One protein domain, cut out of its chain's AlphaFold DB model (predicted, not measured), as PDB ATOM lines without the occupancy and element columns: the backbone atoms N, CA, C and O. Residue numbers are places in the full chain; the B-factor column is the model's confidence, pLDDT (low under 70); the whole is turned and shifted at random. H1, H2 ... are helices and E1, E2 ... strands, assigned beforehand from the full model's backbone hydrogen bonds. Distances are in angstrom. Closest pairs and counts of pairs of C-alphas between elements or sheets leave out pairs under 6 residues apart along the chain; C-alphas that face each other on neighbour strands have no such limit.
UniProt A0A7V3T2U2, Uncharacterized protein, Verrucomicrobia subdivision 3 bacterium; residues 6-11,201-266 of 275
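This is residues 6 to 11 and 201 to 266 of the 275 residues of an uncharacterized protein of Verrucomicrobia subdivision 3 bacterium (UniProt A0A7V3T2U2). With little regular structure, this is a small twisted sheet, ordered E1, E2, E3, E4, with the short helix H1 grazing it and a long stretch with no named element, residues 201 to 223. The printed part has 72 residues, 20 in named elements, mostly strand, along the chain E1, H1, E2, E3, E4; the sheet is mixed. It is compact, with a radius of gyration of the C-alphas of 11.9 A and spans of 37 by 30 by 19 A.

E1, residues 6 to 8, is parallel to E2, residues 236 to 241; N 6 and O 236 are 2.9 A apart. E2 and E3, residues 251 to 254, form an antiparallel hairpin, with N 237 and O 251 at 2.8 A. E3 and E4, residues 257 to 259, form another, with N 252 and O 259 at 2.8 A; E2, E3, E4 make a meander, each strand the antiparallel neighbour of the one before. H1, residues 224 to 227, only grazes the sheet; it is too short for an O i to N i+4 pair.

E1 begins at C-alpha 6 (193.735, 124.842, 171.591). E2 spans 16.1 A and E3 9.6 A. E4 ends at C-alpha 259 (194.369, 131.101, 184.787).

Residues 12 to 200 are not printed; C-alphas 11 and 201 are 8.7 A apart. Residues 6 to 11, 215 to 220 and 266 have pLDDT under 70.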
ATOM      1  N   LEU A   6     192.461 125.378 172.080       38.78
ATOM      2  CA  LEU A   6     193.735 124.842 171.591       38.78
ATOM      3  C   LEU A   6     194.232 123.681 172.473       38.78
ATOM      4  O   LEU A   6     194.122 123.743 173.697       38.78
ATOM      5  N   LEU A   7     194.744 122.600 171.872       36.03
ATOM      6  CA  LEU A   7     195.109 121.358 172.570       36.03
ATOM      7  C   LEU A   7     196.580 121.023 172.347       36.03
ATOM      8  O   LEU A   7     196.997 120.631 171.264       36.03
ATOM      9  N   LEU A   8     197.361 121.113 173.415       41.84
ATOM     10  CA  LEU A   8     198.780 120.810 173.413       41.84
ATOM     11  C   LEU A   8     199.018 119.300 173.561       41.84
ATOM     12  O   LEU A   8     198.756 118.725 174.620       41.84
ATOM     13  N   ALA A   9     199.574 118.682 172.522       30.22
ATOM     14  CA  ALA A   9     200.139 117.339 172.586       30.22
ATOM     15  C   ALA A   9     201.658 117.429 172.799       30.22
ATOM     16  O   ALA A   9     202.363 118.106 172.052       30.22
ATOM     17  N   GLU A  10     202.156 116.759 173.837       39.44
ATOM     18  CA  GLU A  10     203.588 116.606 174.086       39.44
ATOM     19  C   GLU A  10     204.167 115.595 173.089       39.44
ATOM     20  O   GLU A  10     203.726 114.450 173.051       39.44
ATOM     21  N   VAL A  11     205.163 116.004 172.299       27.62
ATOM     22  CA  VAL A  11     205.957 115.074 171.487       27.62
ATOM     23  C   VAL A  11     207.242 114.779 172.248       27.62
ATOM     24  O   VAL A  11     208.155 115.607 172.316       27.62
ATOM     25  N   GLU A 201     207.015 105.579 173.661       74.00
ATOM     26  CA  GLU A 201     206.237 106.462 172.798       74.00
ATOM     27  C   GLU A 201     204.840 106.662 173.394       74.00
ATOM     28  O   GLU A 201     204.200 105.722 173.871       74.00
ATOM     29  N   VAL A 202     204.354 107.904 173.366       73.56
ATOM     30  CA  VAL A 202     202.999 108.253 173.803       73.56
ATOM     31  C   VAL A 202     202.287 108.918 172.637       73.56
ATOM     32  O   VAL A 202     202.702 109.978 172.172       73.56
ATOM     33  N   VAL A 203     201.200 108.304 172.173       78.81
ATOM     34  CA  VAL A 203     200.342 108.879 171.133       78.81
ATOM     35  C   VAL A 203     199.262 109.721 171.800       78.81
ATOM     36  O   VAL A 203     198.442 109.205 172.558       78.81
ATOM     37  N   VAL A 204     199.244 111.020 171.497       76.75
ATOM     38  CA  VAL A 204     198.211 111.951 171.969       76.75
ATOM     39  C   VAL A 204     197.347 112.378 170.788       76.75
ATOM     40  O   VAL A 204     197.808 113.075 169.885       76.75
ATOM     41  N   THR A 205     196.076 111.978 170.796       81.50
ATOM     42  CA  THR A 205     195.123 112.355 169.744       81.50
ATOM     43  C   THR A 205     194.581 113.758 169.990       81.50
ATOM     44  O   THR A 205     193.903 114.010 170.987       81.50
ATOM     45  N   VAL A 206     194.835 114.668 169.049       78.88
ATOM     46  CA  VAL A 206     194.267 116.020 169.068       78.88
ATOM     47  C   VAL A 206     192.841 115.978 168.516       78.88
ATOM     48  O   VAL A 206     192.606 115.445 167.433       78.88
ATOM     49  N   GLN A 207     191.867 116.510 169.261       78.88
ATOM     50  CA  GLN A 207     190.481 116.551 168.793       78.88
ATOM     51  C   GLN A 207     190.322 117.508 167.594       78.88
ATOM     52  O   GLN A 207     191.006 118.532 167.535       78.88
ATOM     53  N   PRO A 208     189.396 117.231 166.655       82.50
ATOM     54  CA  PRO A 208     189.088 118.156 165.569       82.50
ATOM     55  C   PRO A 208     188.724 119.553 166.088       82.50
ATOM     56  O   PRO A 208     187.953 119.687 167.037       82.50
ATOM     57  N   GLY A 209     189.263 120.591 165.445       82.25
ATOM     58  CA  GLY A 209     189.042 121.989 165.834       82.25
ATOM     59  C   GLY A 209     190.063 122.553 166.828       82.25
ATOM     60  O   GLY A 209     189.947 123.717 167.198       82.25
ATOM     61  N   TYR A 210     191.066 121.764 167.221       80.50
ATOM     62  CA  TYR A 210     192.161 122.192 168.087       80.50
ATOM     63  C   TYR A 210     193.498 122.150 167.334       80.50
ATOM     64  O   TYR A 210     193.707 121.291 166.480       80.50
ATOM     65  N   ASN A 211     194.421 123.048 167.688       80.00
ATOM     66  CA  ASN A 211     195.807 123.027 167.203       80.00
ATOM     67  C   ASN A 211     196.750 122.491 168.285       80.00
ATOM     68  O   ASN A 211     196.482 122.703 169.468       80.00
ATOM     69  N   SER A 212     197.866 121.877 167.882       82.19
ATOM     70  CA  SER A 212     198.956 121.474 168.777       82.19
ATOM     71  C   SER A 212     200.121 122.457 168.734       82.19
ATOM     72  O   SER A 212     200.393 123.089 167.716       82.19
ATOM     73  N   ILE A 213     200.818 122.593 169.864       80.25
ATOM     74  CA  ILE A 213     202.067 123.355 169.957       80.25
ATOM     75  C   ILE A 213     203.104 122.468 170.654       80.25
ATOM     76  O   ILE A 213     202.801 121.786 171.629       80.25
ATOM     77  N   GLY A 214     204.332 122.447 170.142       71.31
ATOM     78  CA  GLY A 214     205.451 121.760 170.784       71.31
ATOM     79  C   GLY A 214     206.182 122.689 171.753       71.31
ATOM     80  O   GLY A 214     206.435 123.849 171.430       71.31
ATOM     81  N   ALA A 215     206.551 122.192 172.935       68.62
ATOM     82  CA  ALA A 215     207.423 122.934 173.845       68.62
ATOM     83  C   ALA A 215     208.879 122.902 173.350       68.62
ATOM     84  O   ALA A 215     209.375 121.860 172.918       68.62
ATOM     85  N   ASN A 216     209.599 124.023 173.463       62.41
ATOM     86  CA  ASN A 216     211.023 124.048 173.141       62.41
ATOM     87  C   ASN A 216     211.848 123.482 174.311       62.41
ATOM     88  O   ASN A 216     211.925 124.077 175.387       62.41
ATOM     89  N   TYR A 217     212.494 122.334 174.091       64.69
ATOM     90  CA  TYR A 217     213.342 121.683 175.094       64.69
ATOM     91  C   TYR A 217     214.615 122.479 175.428       64.69
ATOM     92  O   TYR A 217     215.115 122.411 176.549       64.69
ATOM     93  N   LEU A 218     215.156 123.249 174.479       56.03
ATOM     94  CA  LEU A 218     216.522 123.776 174.572       56.03
ATOM     95  C   LEU A 218     216.715 124.927 175.571       56.03
ATOM     96  O   LEU A 218     217.859 125.179 175.943       56.03
ATOM     97  N   GLN A 219     215.655 125.626 175.983       60.91
ATOM     98  CA  GLN A 219     215.761 126.856 176.790       60.91
ATOM     99  C   GLN A 219     215.119 126.760 178.181       60.91
ATOM    100  O   GLN A 219     215.018 127.757 178.884       60.91
ATOM    101  N   GLY A 220     214.760 125.553 178.631       62.25
ATOM    102  CA  GLY A 220     214.268 125.358 179.998       62.25
ATOM    103  C   GLY A 220     212.776 125.631 180.192       62.25
ATOM    104  O   GLY A 220     212.385 125.892 181.328       62.25
ATOM    105  N   ALA A 221     211.977 125.454 179.126       72.06
ATOM    106  CA  ALA A 221     210.536 125.728 178.996       72.06
ATOM    107  C   ALA A 221     210.216 127.097 178.395       72.06
ATOM    108  O   ALA A 221     210.944 128.052 178.626       72.06
ATOM    109  N   ASN A 222     209.077 127.181 177.706       79.81
ATOM    110  CA  ASN A 222     208.455 128.460 177.369       79.81
ATOM    111  C   ASN A 222     207.283 128.719 178.330       79.81
ATOM    112  O   ASN A 222     206.594 127.785 178.757       79.81
ATOM    113  N   THR A 223     207.022 129.973 178.664       85.94
ATOM    114  CA  THR A 223     205.783 130.397 179.328       85.94
ATOM    115  C   THR A 223     204.629 130.448 178.323       85.94
ATOM    116  O   THR A 223     204.843 130.543 177.113       85.94
ATOM    117  N   LEU A 224     203.384 130.384 178.801       86.00
ATOM    118  CA  LEU A 224     202.228 130.540 177.912       86.00
ATOM    119  C   LEU A 224     202.177 131.922 177.242       86.00
ATOM    120  O   LEU A 224     201.751 132.012 176.094       86.00
ATOM    121  N   ASP A 225     202.660 132.968 177.913       86.38
ATOM    122  CA  ASP A 225     202.716 134.321 177.350       86.38
ATOM    123  C   ASP A 225     203.759 134.453 176.231       86.38
ATOM    124  O   ASP A 225     203.568 135.233 175.303       86.38
ATOM    125  N   GLU A 226     204.840 133.669 176.275       84.44
ATOM    126  CA  GLU A 226     205.845 133.627 175.202       84.44
ATOM    127  C   GLU A 226     205.326 132.908 173.955       84.44
ATOM    128  O   GLU A 226     205.612 133.320 172.833       84.44
ATOM    129  N   VAL A 227     204.570 131.822 174.139       85.31
ATOM    130  CA  VAL A 227     204.093 130.987 173.025       85.31
ATOM    131  C   VAL A 227     202.808 131.530 172.405       85.31
ATOM    132  O   VAL A 227     202.599 131.394 171.201       85.31
ATOM    133  N   LEU A 228     201.948 132.149 173.212       88.31
ATOM    134  CA  LEU A 228     200.653 132.694 172.806       88.31
ATOM    135  C   LEU A 228     200.528 134.158 173.243       88.31
ATOM    136  O   LEU A 228     199.589 134.543 173.944       88.31
ATOM    137  N   ALA A 229     201.485 134.981 172.812       88.19
ATOM    138  CA  ALA A 229     201.463 136.415 173.064       88.19
ATOM    139  C   ALA A 229     200.186 137.047 172.478       88.19
ATOM    140  O   ALA A 229     199.925 136.956 171.279       88.19
ATOM    141  N   GLY A 230     199.389 137.699 173.330       88.94
ATOM    142  CA  GLY A 230     198.162 138.380 172.906       88.94
ATOM    143  C   GLY A 230     196.968 137.455 172.653       88.94
ATOM    144  O   GLY A 230     196.130 137.767 171.806       88.94
ATOM    145  N   ALA A 231     196.875 136.330 173.369       91.75
ATOM    146  CA  ALA A 231     195.665 135.513 173.392       91.75
ATOM    147  C   ALA A 231     194.413 136.372 173.677       91.75
ATOM    148  O   ALA A 231     194.447 137.326 174.451       91.75
ATOM    149  N   ALA A 232     193.288 136.048 173.038       94.19
ATOM    150  CA  ALA A 232     192.024 136.720 173.327       94.19
ATOM    151  C   ALA A 232     191.416 136.185 174.635       94.19
ATOM    152  O   ALA A 232     191.576 135.005 174.961       94.19
ATOM    153  N   ASP A 233     190.670 137.018 175.358       95.75
ATOM    154  CA  ASP A 233     189.919 136.569 176.534       95.75
ATOM    155  C   ASP A 233     188.975 135.407 176.188       95.75
ATOM    156  O   ASP A 233     188.235 135.441 175.201       95.75
ATOM    157  N   GLY A 234     189.006 134.365 177.020       94.56
ATOM    158  CA  GLY A 234     188.289 133.111 176.808       94.56
ATOM    159  C   GLY A 234     189.070 132.069 176.006       94.56
ATOM    160  O   GLY A 234     188.560 130.964 175.832       94.56
ATOM    161  N   THR A 235     190.290 132.373 175.543       93.25
ATOM    162  CA  THR A 235     191.161 131.363 174.917       93.25
ATOM    163  C   THR A 235     191.450 130.252 175.914       93.25
ATOM    164  O   THR A 235     191.850 130.528 177.045       93.25
ATOM    165  N   GLN A 236     191.275 129.003 175.490       92.88
ATOM    166  CA  GLN A 236     191.556 127.833 176.316       92.88
ATOM    167  C   GLN A 236     192.745 127.042 175.783       92.88
ATOM    168  O   GLN A 236     192.838 126.784 174.582       92.88
ATOM    169  N   LEU A 237     193.617 126.617 176.695       90.88
ATOM    170  CA  LEU A 237     194.750 125.746 176.424       90.88
ATOM    171  C   LEU A 237     194.680 124.498 177.295       90.88
ATOM    172  O   LEU A 237     194.640 124.570 178.522       90.88
ATOM    173  N   PHE A 238     194.714 123.344 176.645       88.75
ATOM    174  CA  PHE A 238     194.767 122.041 177.296       88.75
ATOM    175  C   PHE A 238     196.188 121.505 177.235       88.75
ATOM    176  O   PHE A 238     196.797 121.515 176.169       88.75
ATOM    177  N   LYS A 239     196.715 121.033 178.364       85.94
ATOM    178  CA  LYS A 239     198.073 120.494 178.460       85.94
ATOM    179  C   LYS A 239     198.024 118.995 178.720       85.94
ATOM    180  O   LYS A 239     197.363 118.558 179.658       85.94
ATOM    181  N   TRP A 240     198.740 118.214 177.918       83.69
ATOM    182  CA  TRP A 240     198.964 116.803 178.212       83.69
ATOM    183  C   TRP A 240     199.899 116.634 179.416       83.69
ATOM    184  O   TRP A 240     200.972 117.239 179.476       83.69
ATOM    185  N   ASN A 241     199.495 115.809 180.377       82.12
ATOM    186  CA  ASN A 241     200.313 115.386 181.503       82.12
ATOM    187  C   ASN A 241     200.834 113.972 181.234       82.12
ATOM    188  O   ASN A 241     200.110 112.992 181.407       82.12
ATOM    189  N   SER A 242     202.103 113.860 180.843       77.06
ATOM    190  CA  SER A 242     202.750 112.576 180.552       77.06
ATOM    191  C   SER A 242     202.916 111.661 181.766       77.06
ATOM    192  O   SER A 242     203.013 110.448 181.595       77.06
ATOM    193  N   VAL A 243     202.901 112.190 182.995       80.06
ATOM    194  CA  VAL A 243     202.980 111.365 184.214       80.06
ATOM    195  C   VAL A 243     201.647 110.674 184.485       80.06
ATOM    196  O   VAL A 243     201.613 109.485 184.787       80.06
ATOM    197  N   LEU A 244     200.548 111.419 184.373       85.00
ATOM    198  CA  LEU A 244     199.196 110.918 184.630       85.00
ATOM    199  C   LEU A 244     198.531 110.319 183.385       85.00
ATOM    200  O   LEU A 244     197.453 109.744 183.512       85.00
ATOM    201  N   GLN A 245     199.156 110.461 182.211       85.38
ATOM    202  CA  GLN A 245     198.612 110.062 180.910       85.38
ATOM    203  C   GLN A 245     197.199 110.632 180.686       85.38
ATOM    204  O   GLN A 245     196.274 109.925 180.288       85.38
ATOM    205  N   ASN A 246     197.015 111.917 181.004       88.00
ATOM    206  CA  ASN A 246     195.728 112.604 180.895       88.00
ATOM    207  C   ASN A 246     195.906 114.094 180.564       88.00
ATOM    208  O   ASN A 246     196.969 114.670 180.781       88.00
ATOM    209  N   ILE A 247     194.844 114.731 180.078       85.94
ATOM    210  CA  ILE A 247     194.774 116.176 179.860       85.94
ATOM    211  C   ILE A 247     194.530 116.884 181.206       85.94
ATOM    212  O   ILE A 247     193.605 116.541 181.944       85.94
ATOM    213  N   GLU A 248     195.362 117.874 181.533       87.81
ATOM    214  CA  GLU A 248     195.169 118.750 182.694       87.81
ATOM    215  C   GLU A 248     193.931 119.648 182.509       87.81
ATOM    216  O   GLU A 248     193.535 119.929 181.372       87.81
ATOM    217  N   PRO A 249     193.324 120.152 183.602       90.81
ATOM    218  CA  PRO A 249     192.305 121.191 183.503       90.81
ATOM    219  C   PRO A 249     192.778 122.363 182.625       90.81
ATOM    220  O   PRO A 249     193.961 122.715 182.672       90.81
ATOM    221  N   PRO A 250     191.885 122.971 181.823       91.62
ATOM    222  CA  PRO A 250     192.289 123.979 180.858       91.62
ATOM    223  C   PRO A 250     192.839 125.227 181.543       91.62
ATOM    224  O   PRO A 250     192.263 125.732 182.509       91.62
ATOM    225  N   TYR A 251     193.897 125.780 180.962       92.44
ATOM    226  CA  TYR A 251     194.297 127.155 181.206       92.44
ATOM    227  C   TYR A 251     193.378 128.062 180.394       92.44
ATOM    228  O   TYR A 251     193.185 127.834 179.202       92.44
ATOM    229  N   THR A 252     192.806 129.084 181.018       95.00
ATOM    230  CA  THR A 252     191.965 130.074 180.342       95.00
ATOM    231  C   THR A 252     192.634 131.435 180.403       95.00
ATOM    232  O   THR A 252     193.012 131.887 181.483       95.00
ATOM    233  N   TYR A 253     192.796 132.084 179.255       94.44
ATOM    234  CA  TYR A 253     193.291 133.453 179.200       94.44
ATOM    235  C   TYR A 253     192.157 134.422 179.517       94.44
ATOM    236  O   TYR A 253     191.092 134.356 178.898       94.44
ATOM    237  N   PHE A 254     192.360 135.300 180.494       95.31
ATOM    238  CA  PHE A 254     191.378 136.316 180.845       95.31
ATOM    239  C   PHE A 254     192.043 137.541 181.469       95.31
ATOM    240  O   PHE A 254     192.819 137.415 182.417       95.31
ATOM    241  N   ASN A 255     191.693 138.731 180.980       94.62
ATOM    242  CA  ASN A 255     192.177 140.015 181.479       94.62
ATOM    243  C   ASN A 255     193.716 140.100 181.510       94.62
ATOM    244  O   ASN A 255     194.317 140.521 182.500       94.62
ATOM    245  N   GLY A 256     194.351 139.654 180.424       91.75
ATOM    246  CA  GLY A 256     195.798 139.750 180.245       91.75
ATOM    247  C   GLY A 256     196.622 138.649 180.920       91.75
ATOM    248  O   GLY A 256     197.847 138.705 180.858       91.75
ATOM    249  N   VAL A 257     195.988 137.672 181.579       92.88
ATOM    250  CA  VAL A 257     196.681 136.623 182.341       92.88
ATOM    251  C   VAL A 257     196.088 135.237 182.091       92.88
ATOM    252  O   VAL A 257     194.876 135.073 181.948       92.88
ATOM    253  N   TRP A 258     196.940 134.212 182.096       92.19
ATOM    254  CA  TRP A 258     196.504 132.815 182.104       92.19
ATOM    255  C   TRP A 258     196.050 132.382 183.501       92.19
ATOM    256  O   TRP A 258     196.714 132.659 184.501       92.19
ATOM    257  N   GLN A 259     194.925 131.671 183.563       93.62
ATOM    258  CA  GLN A 259     194.369 131.101 184.787       93.62
ATOM    259  C   GLN A 259     194.242 129.576 184.661       93.62
ATOM    260  O   GLN A 259     193.607 129.119 183.713       93.62
ATOM    261  N   PRO A 260     194.787 128.783 185.603       92.31
ATOM    262  CA  PRO A 260     195.541 129.221 186.779       92.31
ATOM    263  C   PRO A 260     196.889 129.881 186.412       92.31
ATOM    264  O   PRO A 260     197.455 129.572 185.359       92.31
ATOM    265  N   PRO A 261     197.406 130.801 187.255       86.19
ATOM    266  CA  PRO A 261     198.688 131.452 187.005       86.19
ATOM    267  C   PRO A 261     199.837 130.436 187.031       86.19
ATOM    268  O   PRO A 261     199.767 129.419 187.720       86.19
ATOM    269  N   GLY A 262     200.922 130.730 186.309       73.44
ATOM    270  CA  GLY A 262     202.113 129.871 186.278       73.44
ATOM    271  C   GLY A 262     202.089 128.778 185.207       73.44
ATOM    272  O   GLY A 262     202.811 127.788 185.331       73.44
ATOM    273  N   GLY A 263     201.293 128.951 184.149       75.62
ATOM    274  CA  GLY A 263     201.344 128.099 182.963       75.62
ATOM    275  C   GLY A 263     202.733 128.130 182.319       75.62
ATOM    276  O   GLY A 263     203.078 129.055 181.585       75.62
ATOM    277  N   VAL A 264     203.539 127.109 182.607       77.38
ATOM    278  CA  VAL A 264     204.850 126.887 181.992       77.38
ATOM    279  C   VAL A 264     204.802 125.585 181.198       77.38
ATOM    280  O   VAL A 264     204.456 124.514 181.724       77.38
ATOM    281  N   LEU A 265     205.182 125.666 179.927       75.25
ATOM    282  CA  LEU A 265     205.330 124.534 179.021       75.25
ATOM    283  C   LEU A 265     206.689 123.881 179.257       75.25
ATOM    284  O   LEU A 265     207.633 124.052 178.485       75.25
ATOM    285  N   ARG A 266     206.807 123.174 180.385       67.31
ATOM    286  CA  ARG A 266     208.034 122.444 180.710       67.31
ATOM    287  C   ARG A 266     208.271 121.323 179.698       67.31
ATOM    288  O   ARG A 266     207.328 120.588 179.409       67.31
TER     289      ARG A 266